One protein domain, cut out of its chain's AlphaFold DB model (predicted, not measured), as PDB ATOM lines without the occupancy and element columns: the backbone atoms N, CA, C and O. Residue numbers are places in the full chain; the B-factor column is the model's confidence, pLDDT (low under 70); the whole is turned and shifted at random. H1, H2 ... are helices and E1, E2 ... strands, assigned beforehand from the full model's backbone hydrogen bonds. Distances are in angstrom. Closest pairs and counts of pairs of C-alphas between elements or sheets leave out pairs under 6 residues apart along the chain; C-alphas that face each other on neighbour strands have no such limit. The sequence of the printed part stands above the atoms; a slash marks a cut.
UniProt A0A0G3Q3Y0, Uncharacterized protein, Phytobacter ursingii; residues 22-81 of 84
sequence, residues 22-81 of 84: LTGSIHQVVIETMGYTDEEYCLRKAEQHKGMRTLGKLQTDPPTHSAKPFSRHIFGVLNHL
ATOM      1  N   LEU A  22      40.376 -25.447  13.147       88.31
ATOM      2  CA  LEU A  22      41.435 -24.508  13.548       88.31
ATOM      3  C   LEU A  22      40.922 -23.260  14.291       88.31
ATOM      4  O   LEU A  22      41.697 -22.596  14.973       88.31
ATOM      5  N   THR A  23      39.633 -22.939  14.171       90.38
ATOM      6  CA  THR A  23      38.966 -21.847  14.902       90.38
ATOM      7  C   THR A  23      38.473 -22.282  16.285       90.38
ATOM      8  O   THR A  23      38.065 -21.448  17.089       90.38
ATOM      9  N   GLY A  24      38.531 -23.583  16.581       90.94
ATOM     10  CA  GLY A  24      38.028 -24.182  17.808       90.94
ATOM     11  C   GLY A  24      36.573 -24.653  17.736       90.94
ATOM     12  O   GLY A  24      36.094 -25.217  18.725       90.94
ATOM     13  N   SER A  25      35.877 -24.486  16.605       93.56
ATOM     14  CA  SER A  25      34.490 -24.948  16.469       93.56
ATOM     15  C   SER A  25      34.434 -26.471  16.388       93.56
ATOM     16  O   SER A  25      35.315 -27.124  15.822       93.56
ATOM     17  N   ILE A  26      33.395 -27.044  16.995       94.69
ATOM     18  CA  ILE A  26      33.174 -28.489  17.050       94.69
ATOM     19  C   ILE A  26      32.210 -28.888  15.935       94.69
ATOM     20  O   ILE A  26      31.131 -28.313  15.805       94.69
ATOM     21  N   HIS A  27      32.586 -29.916  15.184       95.06
ATOM     22  CA  HIS A  27      31.821 -30.466  14.074       95.06
ATOM     23  C   HIS A  27      31.568 -31.951  14.298       95.06
ATOM     24  O   HIS A  27      32.441 -32.671  14.783       95.06
ATOM     25  N   GLN A  28      30.385 -32.412  13.898       96.88
ATOM     26  CA  GLN A  28      30.078 -33.835  13.828       96.88
ATOM     27  C   GLN A  28      30.174 -34.302  12.380       96.88
ATOM     28  O   GLN A  28      29.519 -33.753  11.490       96.88
ATOM     29  N   VAL A  29      30.976 -35.334  12.151       96.56
ATOM     30  CA  VAL A  29      31.069 -36.044  10.876       96.56
ATOM     31  C   VAL A  29      30.519 -37.442  11.097       96.56
ATOM     32  O   VAL A  29      30.970 -38.163  11.982       96.56
ATOM     33  N   VAL A  30      29.525 -37.817  10.305       96.94
ATOM     34  CA  VAL A  30      28.879 -39.131  10.390       96.94
ATOM     35  C   VAL A  30      29.441 -39.984   9.267       96.94
ATOM     36  O   VAL A  30      29.510 -39.508   8.135       96.94
ATOM     37  N   ILE A  31      29.862 -41.209   9.559       96.38
ATOM     38  CA  ILE A  31      30.442 -42.117   8.566       96.38
ATOM     39  C   ILE A  31      29.597 -43.382   8.505       96.38
ATOM     40  O   ILE A  31      29.308 -43.982   9.538       96.38
ATOM     41  N   GLU A  32      29.249 -43.769   7.282       94.75
ATOM     42  CA  GLU A  32      28.530 -44.999   6.972       94.75
ATOM     43  C   GLU A  32      29.319 -45.832   5.958       94.75
ATOM     44  O   GLU A  32      29.691 -45.335   4.891       94.75
ATOM     45  N   THR A  33      29.553 -47.105   6.262       92.44
ATOM     46  CA  THR A  33      30.133 -48.071   5.329       92.44
ATOM     47  C   THR A  33      29.032 -48.764   4.528       92.44
ATOM     48  O   THR A  33      28.009 -49.216   5.043       92.44
ATOM     49  N   MET A  34      29.216 -48.836   3.214       88.38
ATOM     50  CA  MET A  34      28.235 -49.398   2.296       88.38
ATOM     51  C   MET A  34      28.618 -50.841   1.964       88.38
ATOM     52  O   MET A  34      29.613 -51.088   1.291       88.38
ATOM     53  N   GLY A  35      27.810 -51.800   2.424       80.44
ATOM     54  CA  GLY A  35      28.061 -53.229   2.193       80.44
ATOM     55  C   GLY A  35      27.625 -53.757   0.821       80.44
ATOM     56  O   GLY A  35      28.203 -54.725   0.337       80.44
ATOM     57  N   TYR A  36      26.623 -53.138   0.187       75.06
ATOM     58  CA  TYR A  36      26.050 -53.578  -1.091       75.06
ATOM     59  C   TYR A  36      25.586 -52.379  -1.927       75.06
ATOM     60  O   TYR A  36      25.297 -51.309  -1.387       75.06
ATOM     61  N   THR A  37      25.509 -52.561  -3.247       70.50
ATOM     62  CA  THR A  37      25.102 -51.521  -4.211       70.50
ATOM     63  C   THR A  37      23.804 -51.854  -4.945       70.50
ATOM     64  O   THR A  37      23.514 -51.237  -5.967       70.50
ATOM     65  N   ASP A  38      23.036 -52.847  -4.484       79.19
ATOM     66  CA  ASP A  38      21.743 -53.147  -5.098       79.19
ATOM     67  C   ASP A  38      20.732 -52.007  -4.861       79.19
ATOM     68  O   ASP A  38      20.826 -51.233  -3.901       79.19
ATOM     69  N   GLU A  39      19.786 -51.863  -5.789       73.50
ATOM     70  CA  GLU A  39      18.870 -50.720  -5.848       73.50
ATOM     71  C   GLU A  39      17.910 -50.674  -4.648       73.50
ATOM     72  O   GLU A  39      17.670 -49.610  -4.072       73.50
ATOM     73  N   GLU A  40      17.417 -51.831  -4.200       67.88
ATOM     74  CA  GLU A  40      16.497 -51.936  -3.064       67.88
ATOM     75  C   GLU A  40      17.188 -51.584  -1.732       67.88
ATOM     76  O   GLU A  40      16.616 -50.915  -0.862       67.88
ATOM     77  N   TYR A  41      18.451 -51.980  -1.573       72.56
ATOM     78  CA  TYR A  41      19.315 -51.589  -0.466       72.56
ATOM     79  C   TYR A  41      19.573 -50.079  -0.467       72.56
ATOM     80  O   TYR A  41      19.437 -49.431   0.578       72.56
ATOM     81  N   CYS A  42      19.853 -49.496  -1.636       75.69
ATOM     82  CA  CYS A  42      20.071 -48.057  -1.782       75.69
ATOM     83  C   CYS A  42      18.835 -47.236  -1.387       75.69
ATOM     84  O   CYS A  42      18.970 -46.241  -0.671       75.69
ATOM     85  N   LEU A  43      17.632 -47.662  -1.785       76.44
ATOM     86  CA  LEU A  43      16.385 -46.961  -1.457       76.44
ATOM     87  C   LEU A  43      16.103 -46.945   0.052       76.44
ATOM     88  O   LEU A  43      15.761 -45.901   0.610       76.44
ATOM     89  N   ARG A  44      16.309 -48.071   0.747       74.12
ATOM     90  CA  ARG A  44      16.146 -48.127   2.212       74.12
ATOM     91  C   ARG A  44      17.202 -47.297   2.939       74.12
ATOM     92  O   ARG A  44      16.878 -46.598   3.903       74.12
ATOM     93  N   LYS A  45      18.454 -47.339   2.473       80.88
ATOM     94  CA  LYS A  45      19.541 -46.522   3.030       80.88
ATOM     95  C   LYS A  45      19.328 -45.031   2.795       80.88
ATOM     96  O   LYS A  45      19.675 -44.247   3.670       80.88
ATOM     97  N   ALA A  46      18.694 -44.625   1.696       83.00
ATOM     98  CA  ALA A  46      18.420 -43.218   1.414       83.00
ATOM     99  C   ALA A  46      17.582 -42.544   2.517       83.00
ATOM    100  O   ALA A  46      17.918 -41.438   2.942       83.00
ATOM    101  N   GLU A  47      16.548 -43.211   3.040       84.31
ATOM    102  CA  GLU A  47      15.755 -42.666   4.152       84.31
ATOM    103  C   GLU A  47      16.556 -42.606   5.462       84.31
ATOM    104  O   GLU A  47      16.497 -41.608   6.178       84.31
ATOM    105  N   GLN A  48      17.386 -43.615   5.752       88.06
ATOM    106  CA  GLN A  48      18.273 -43.560   6.920       88.06
ATOM    107  C   GLN A  48      19.327 -42.450   6.795       88.06
ATOM    108  O   GLN A  48      19.574 -41.726   7.757       88.06
ATOM    109  N   HIS A  49      19.899 -42.245   5.606       91.19
ATOM    110  CA  HIS A  49      20.867 -41.181   5.344       91.19
ATOM    111  C   HIS A  49      20.267 -39.789   5.573       91.19
ATOM    112  O   HIS A  49      20.973 -38.902   6.054       91.19
ATOM    113  N   LYS A  50      18.970 -39.581   5.291       90.19
ATOM    114  CA  LYS A  50      18.283 -38.325   5.645       90.19
ATOM    115  C   LYS A  50      18.321 -38.081   7.153       90.19
ATOM    116  O   LYS A  50      18.682 -36.985   7.568       90.19
ATOM    117  N   GLY A  51      18.020 -39.100   7.958       90.69
ATOM    118  CA  GLY A  51      18.118 -39.008   9.416       90.69
ATOM    119  C   GLY A  51      19.556 -38.786   9.893       90.69
ATOM    120  O   GLY A  51      19.806 -37.888  10.688       90.69
ATOM    121  N   MET A  52      20.532 -39.514   9.348       93.75
ATOM    122  CA  MET A  52      21.948 -39.358   9.713       93.75
ATOM    123  C   MET A  52      22.490 -37.951   9.432       93.75
ATOM    124  O   MET A  52      23.272 -37.426  10.220       93.75
ATOM    125  N   ARG A  53      22.041 -37.297   8.351       93.62
ATOM    126  CA  ARG A  53      22.423 -35.909   8.028       93.62
ATOM    127  C   ARG A  53      21.981 -34.890   9.078       93.62
ATOM    128  O   ARG A  53      22.550 -33.806   9.131       93.62
ATOM    129  N   THR A  54      21.003 -35.227   9.917       92.69
ATOM    130  CA  THR A  54      20.600 -34.377  11.051       92.69
ATOM    131  C   THR A  54      21.583 -34.440  12.220       92.69
ATOM    132  O   THR A  54      21.626 -33.512  13.022       92.69
ATOM    133  N   LEU A  55      22.398 -35.500  12.303       93.25
ATOM    134  CA  LEU A  55      23.405 -35.680  13.354       93.25
ATOM    135  C   LEU A  55      24.729 -34.980  13.019       93.25
ATOM    136  O   LEU A  55      25.476 -34.608  13.922       93.25
ATOM    137  N   GLY A  56      25.039 -34.818  11.730       93.75
ATOM    138  CA  GLY A  56      26.278 -34.209  11.263       93.75
ATOM    139  C   GLY A  56      26.515 -34.378   9.762       93.75
ATOM    140  O   GLY A  56      25.647 -34.822   9.005       93.75
ATOM    141  N   LYS A  57      27.724 -34.034   9.311       94.81
ATOM    142  CA  LYS A  57      28.134 -34.127   7.902       94.81
ATOM    143  C   LYS A  57      28.328 -35.596   7.512       94.81
ATOM    144  O   LYS A  57      29.389 -36.164   7.753       94.81
ATOM    145  N   LEU A  58      27.310 -36.205   6.905       95.31
ATOM    146  CA  LEU A  58      27.344 -37.605   6.462       95.31
ATOM    147  C   LEU A  58      28.330 -37.834   5.307       95.31
ATOM    148  O   LEU A  58      28.240 -37.159   4.277       95.31
ATOM    149  N   GLN A  59      29.200 -38.828   5.470       95.62
ATOM    150  CA  GLN A  59      30.130 -39.378   4.485       95.62
ATOM    151  C   GLN A  59      29.900 -40.885   4.337       95.62
ATOM    152  O   GLN A  59      29.636 -41.565   5.324       95.62
ATOM    153  N   THR A  60      30.024 -41.403   3.118       94.06
ATOM    154  CA  THR A  60      29.915 -42.841   2.839       94.06
ATOM    155  C   THR A  60      31.269 -43.425   2.450       94.06
ATOM    156  O   THR A  60      32.082 -42.734   1.830       94.06
ATOM    157  N   ASP A  61      31.491 -44.696   2.771       92.81
ATOM    158  CA  ASP A  61      32.586 -45.515   2.245       92.81
ATOM    159  C   ASP A  61      32.009 -46.665   1.389       92.81
ATOM    160  O   ASP A  61      31.314 -47.518   1.939       92.81
ATOM    161  N   PRO A  62      32.229 -46.698   0.059       91.50
ATOM    162  CA  PRO A  62      33.008 -45.737  -0.713       91.50
ATOM    163  C   PRO A  62      32.303 -44.372  -0.854       91.50
ATOM    164  O   PRO A  62      31.072 -44.274  -0.747       91.50
ATOM    165  N   PRO A  63      33.057 -43.289  -1.125       90.44
ATOM    166  CA  PRO A  63      32.464 -41.979  -1.374       90.44
ATOM    167  C   PRO A  63      31.648 -41.966  -2.674       90.44
ATOM    168  O   PRO A  63      32.139 -42.372  -3.724       90.44
ATOM    169  N   THR A  64      30.436 -41.405  -2.650       82.06
ATOM    170  CA  THR A  64      29.571 -41.329  -3.847       82.06
ATOM    171  C   THR A  64      30.066 -40.361  -4.926       82.06
ATOM    172  O   THR A  64      29.763 -40.545  -6.101       82.06
ATOM    173  N   HIS A  65      30.816 -39.320  -4.551       80.19
ATOM    174  CA  HIS A  65      31.248 -38.242  -5.458       80.19
ATOM    175  C   HIS A  65      32.773 -38.119  -5.570       80.19
ATOM    176  O   HIS A  65      33.293 -37.057  -5.908       80.19
ATOM    177  N   SER A  66      33.517 -39.181  -5.255       82.75
ATOM    178  CA  SER A  66      34.977 -39.158  -5.310       82.75
ATOM    179  C   SER A  66      35.524 -40.494  -5.785       82.75
ATOM    180  O   SER A  66      35.204 -41.535  -5.226       82.75
ATOM    181  N   ALA A  67      36.415 -40.451  -6.775       87.44
ATOM    182  CA  ALA A  67      37.201 -41.612  -7.193       87.44
ATOM    183  C   ALA A  67      38.382 -41.903  -6.242       87.44
ATOM    184  O   ALA A  67      39.157 -42.832  -6.467       87.44
ATOM    185  N   LYS A  68      38.582 -41.078  -5.202       90.38
ATOM    186  CA  LYS A  68      39.670 -41.263  -4.237       90.38
ATOM    187  C   LYS A  68      39.291 -42.344  -3.217       90.38
ATOM    188  O   LYS A  68      38.127 -42.406  -2.822       90.38
ATOM    189  N   PRO A  69      40.273 -43.103  -2.695       93.69
ATOM    190  CA  PRO A  69      40.056 -43.956  -1.530       93.69
ATOM    191  C   PRO A  69      39.457 -43.164  -0.365       93.69
ATOM    192  O   PRO A  69      39.819 -41.996  -0.164       93.69
ATOM    193  N   PHE A  70      38.598 -43.810   0.429       94.12
ATOM    194  CA  PHE A  70      37.893 -43.166   1.539       94.12
ATOM    195  C   PHE A  70      38.837 -42.431   2.498       94.12
ATOM    196  O   PHE A  70      38.562 -41.294   2.868       94.12
ATOM    197  N   SER A  71      40.008 -42.995   2.803       95.06
ATOM    198  CA  SER A  71      41.019 -42.361   3.663       95.06
ATOM    199  C   SER A  71      41.475 -40.979   3.174       95.06
ATOM    200  O   SER A  71      41.606 -40.045   3.964       95.06
ATOM    201  N   ARG A  72      41.677 -40.801   1.862       95.81
ATOM    202  CA  ARG A  72      42.034 -39.495   1.280       95.81
ATOM    203  C   ARG A  72      40.836 -38.555   1.223       95.81
ATOM    204  O   ARG A  72      41.003 -37.349   1.387       95.81
ATOM    205  N   HIS A  73      39.650 -39.100   0.959       95.06
ATOM    206  CA  HIS A  73      38.401 -38.344   0.953       95.06
ATOM    207  C   HIS A  73      38.103 -37.752   2.334       95.06
ATOM    208  O   HIS A  73      37.968 -36.536   2.457       95.06
ATOM    209  N   ILE A  74      38.093 -38.584   3.378       95.12
ATOM    210  CA  ILE A  74      37.775 -38.161   4.743       95.12
ATOM    211  C   ILE A  74      38.820 -37.190   5.293       95.12
ATOM    212  O   ILE A  74      38.451 -36.203   5.920       95.12
ATOM    213  N   PHE A  75      40.108 -37.384   4.983       94.31
ATOM    214  CA  PHE A  75      41.151 -36.412   5.324       94.31
ATOM    215  C   PHE A  75      40.869 -35.036   4.703       94.31
ATOM    216  O   PHE A  75      40.971 -34.013   5.376       94.31
ATOM    217  N   GLY A  76      40.449 -35.003   3.434       94.25
ATOM    218  CA  GLY A  76      40.017 -33.773   2.774       94.25
ATOM    219  C   GLY A  76      38.818 -33.121   3.466       94.25
ATOM    220  O   GLY A  76      38.849 -31.919   3.706       94.25
ATOM    221  N   VAL A  77      37.801 -33.905   3.834       93.50
ATOM    222  CA  VAL A  77      36.617 -33.411   4.562       93.50
ATOM    223  C   VAL A  77      37.001 -32.806   5.914       93.50
ATOM    224  O   VAL A  77      36.536 -31.717   6.238       93.50
ATOM    225  N   LEU A  78      37.854 -33.487   6.683       93.25
ATOM    226  CA  LEU A  78      38.277 -33.047   8.016       93.25
ATOM    227  C   LEU A  78      39.167 -31.793   7.980       93.25
ATOM    228  O   LEU A  78      39.116 -30.988   8.904       93.25
ATOM    229  N   ASN A  79      39.936 -31.583   6.910       92.50
ATOM    230  CA  ASN A  79      40.723 -30.355   6.742       92.50
ATOM    231  C   ASN A  79      39.879 -29.134   6.345       92.50
ATOM    232  O   ASN A  79      40.321 -28.008   6.543       92.50
ATOM    233  N   HIS A  80      38.677 -29.349   5.805       91.69
ATOM    234  CA  HIS A  80      37.792 -28.297   5.293       91.69
ATOM    235  C   HIS A  80      36.433 -28.328   6.005       91.69
ATOM    236  O   HIS A  80      35.376 -28.197   5.387       91.69
ATOM    237  N   LEU A  81      36.436 -28.542   7.326       89.19
ATOM    238  CA  LEU A  81      35.202 -28.589   8.125       89.19
ATOM    239  C   LEU A  81      34.406 -27.277   8.079       89.19
ATOM    240  O   LEU A  81      33.188 -27.304   8.241       89.19
TER     241      LEU A  81
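What this domain is: This is residues 22 to 81 of the 84 residues of an uncharacterized protein of Phytobacter ursingii (UniProt A0A0G3Q3Y0). A ribbon of two parallel strands, E1 and E2, runs between two helices, H1 and H2; residues 36 to 41 stick out. The 60 printed residues, class mixed, hold E1, H1, E2 and H2 in order. The whole is only just loose, close to compact, with radius of gyration of the C-alphas 12.8 A and spans 42 by 25 by 14 A.

Where its parts are: E1, residues 26 to 33, begins at C-alpha 26 (33.174, -28.489, 17.050) and measures 23.0 A. H1, residues 39 to 52, measures 19.5 A; E2 is residues 57 to 61. H2, residues 70 to 79, ends at C-alpha 79 (40.723, -30.355, 6.742).

How they stand to each other: Parallel neighbours E1 and E2, with H1 between in the chain, form a strand-helix-strand unit, its crossover right-handed; N 30 and O 57, 3.0 A apart, are within hydrogen-bond range. The closest C-alphas of E2 and H1 are Leu 58 and Met 52, 6.5 A; of E2 and H2, Asp 61 and Phe 70, 5.8 A. Every O i to N i+4 pair is within hydrogen-bond range in H2, 8 of 10 in H1.

The domain as a whole: The printed part has no cut; no link is long; residue 40 alone has pLDDT under 70.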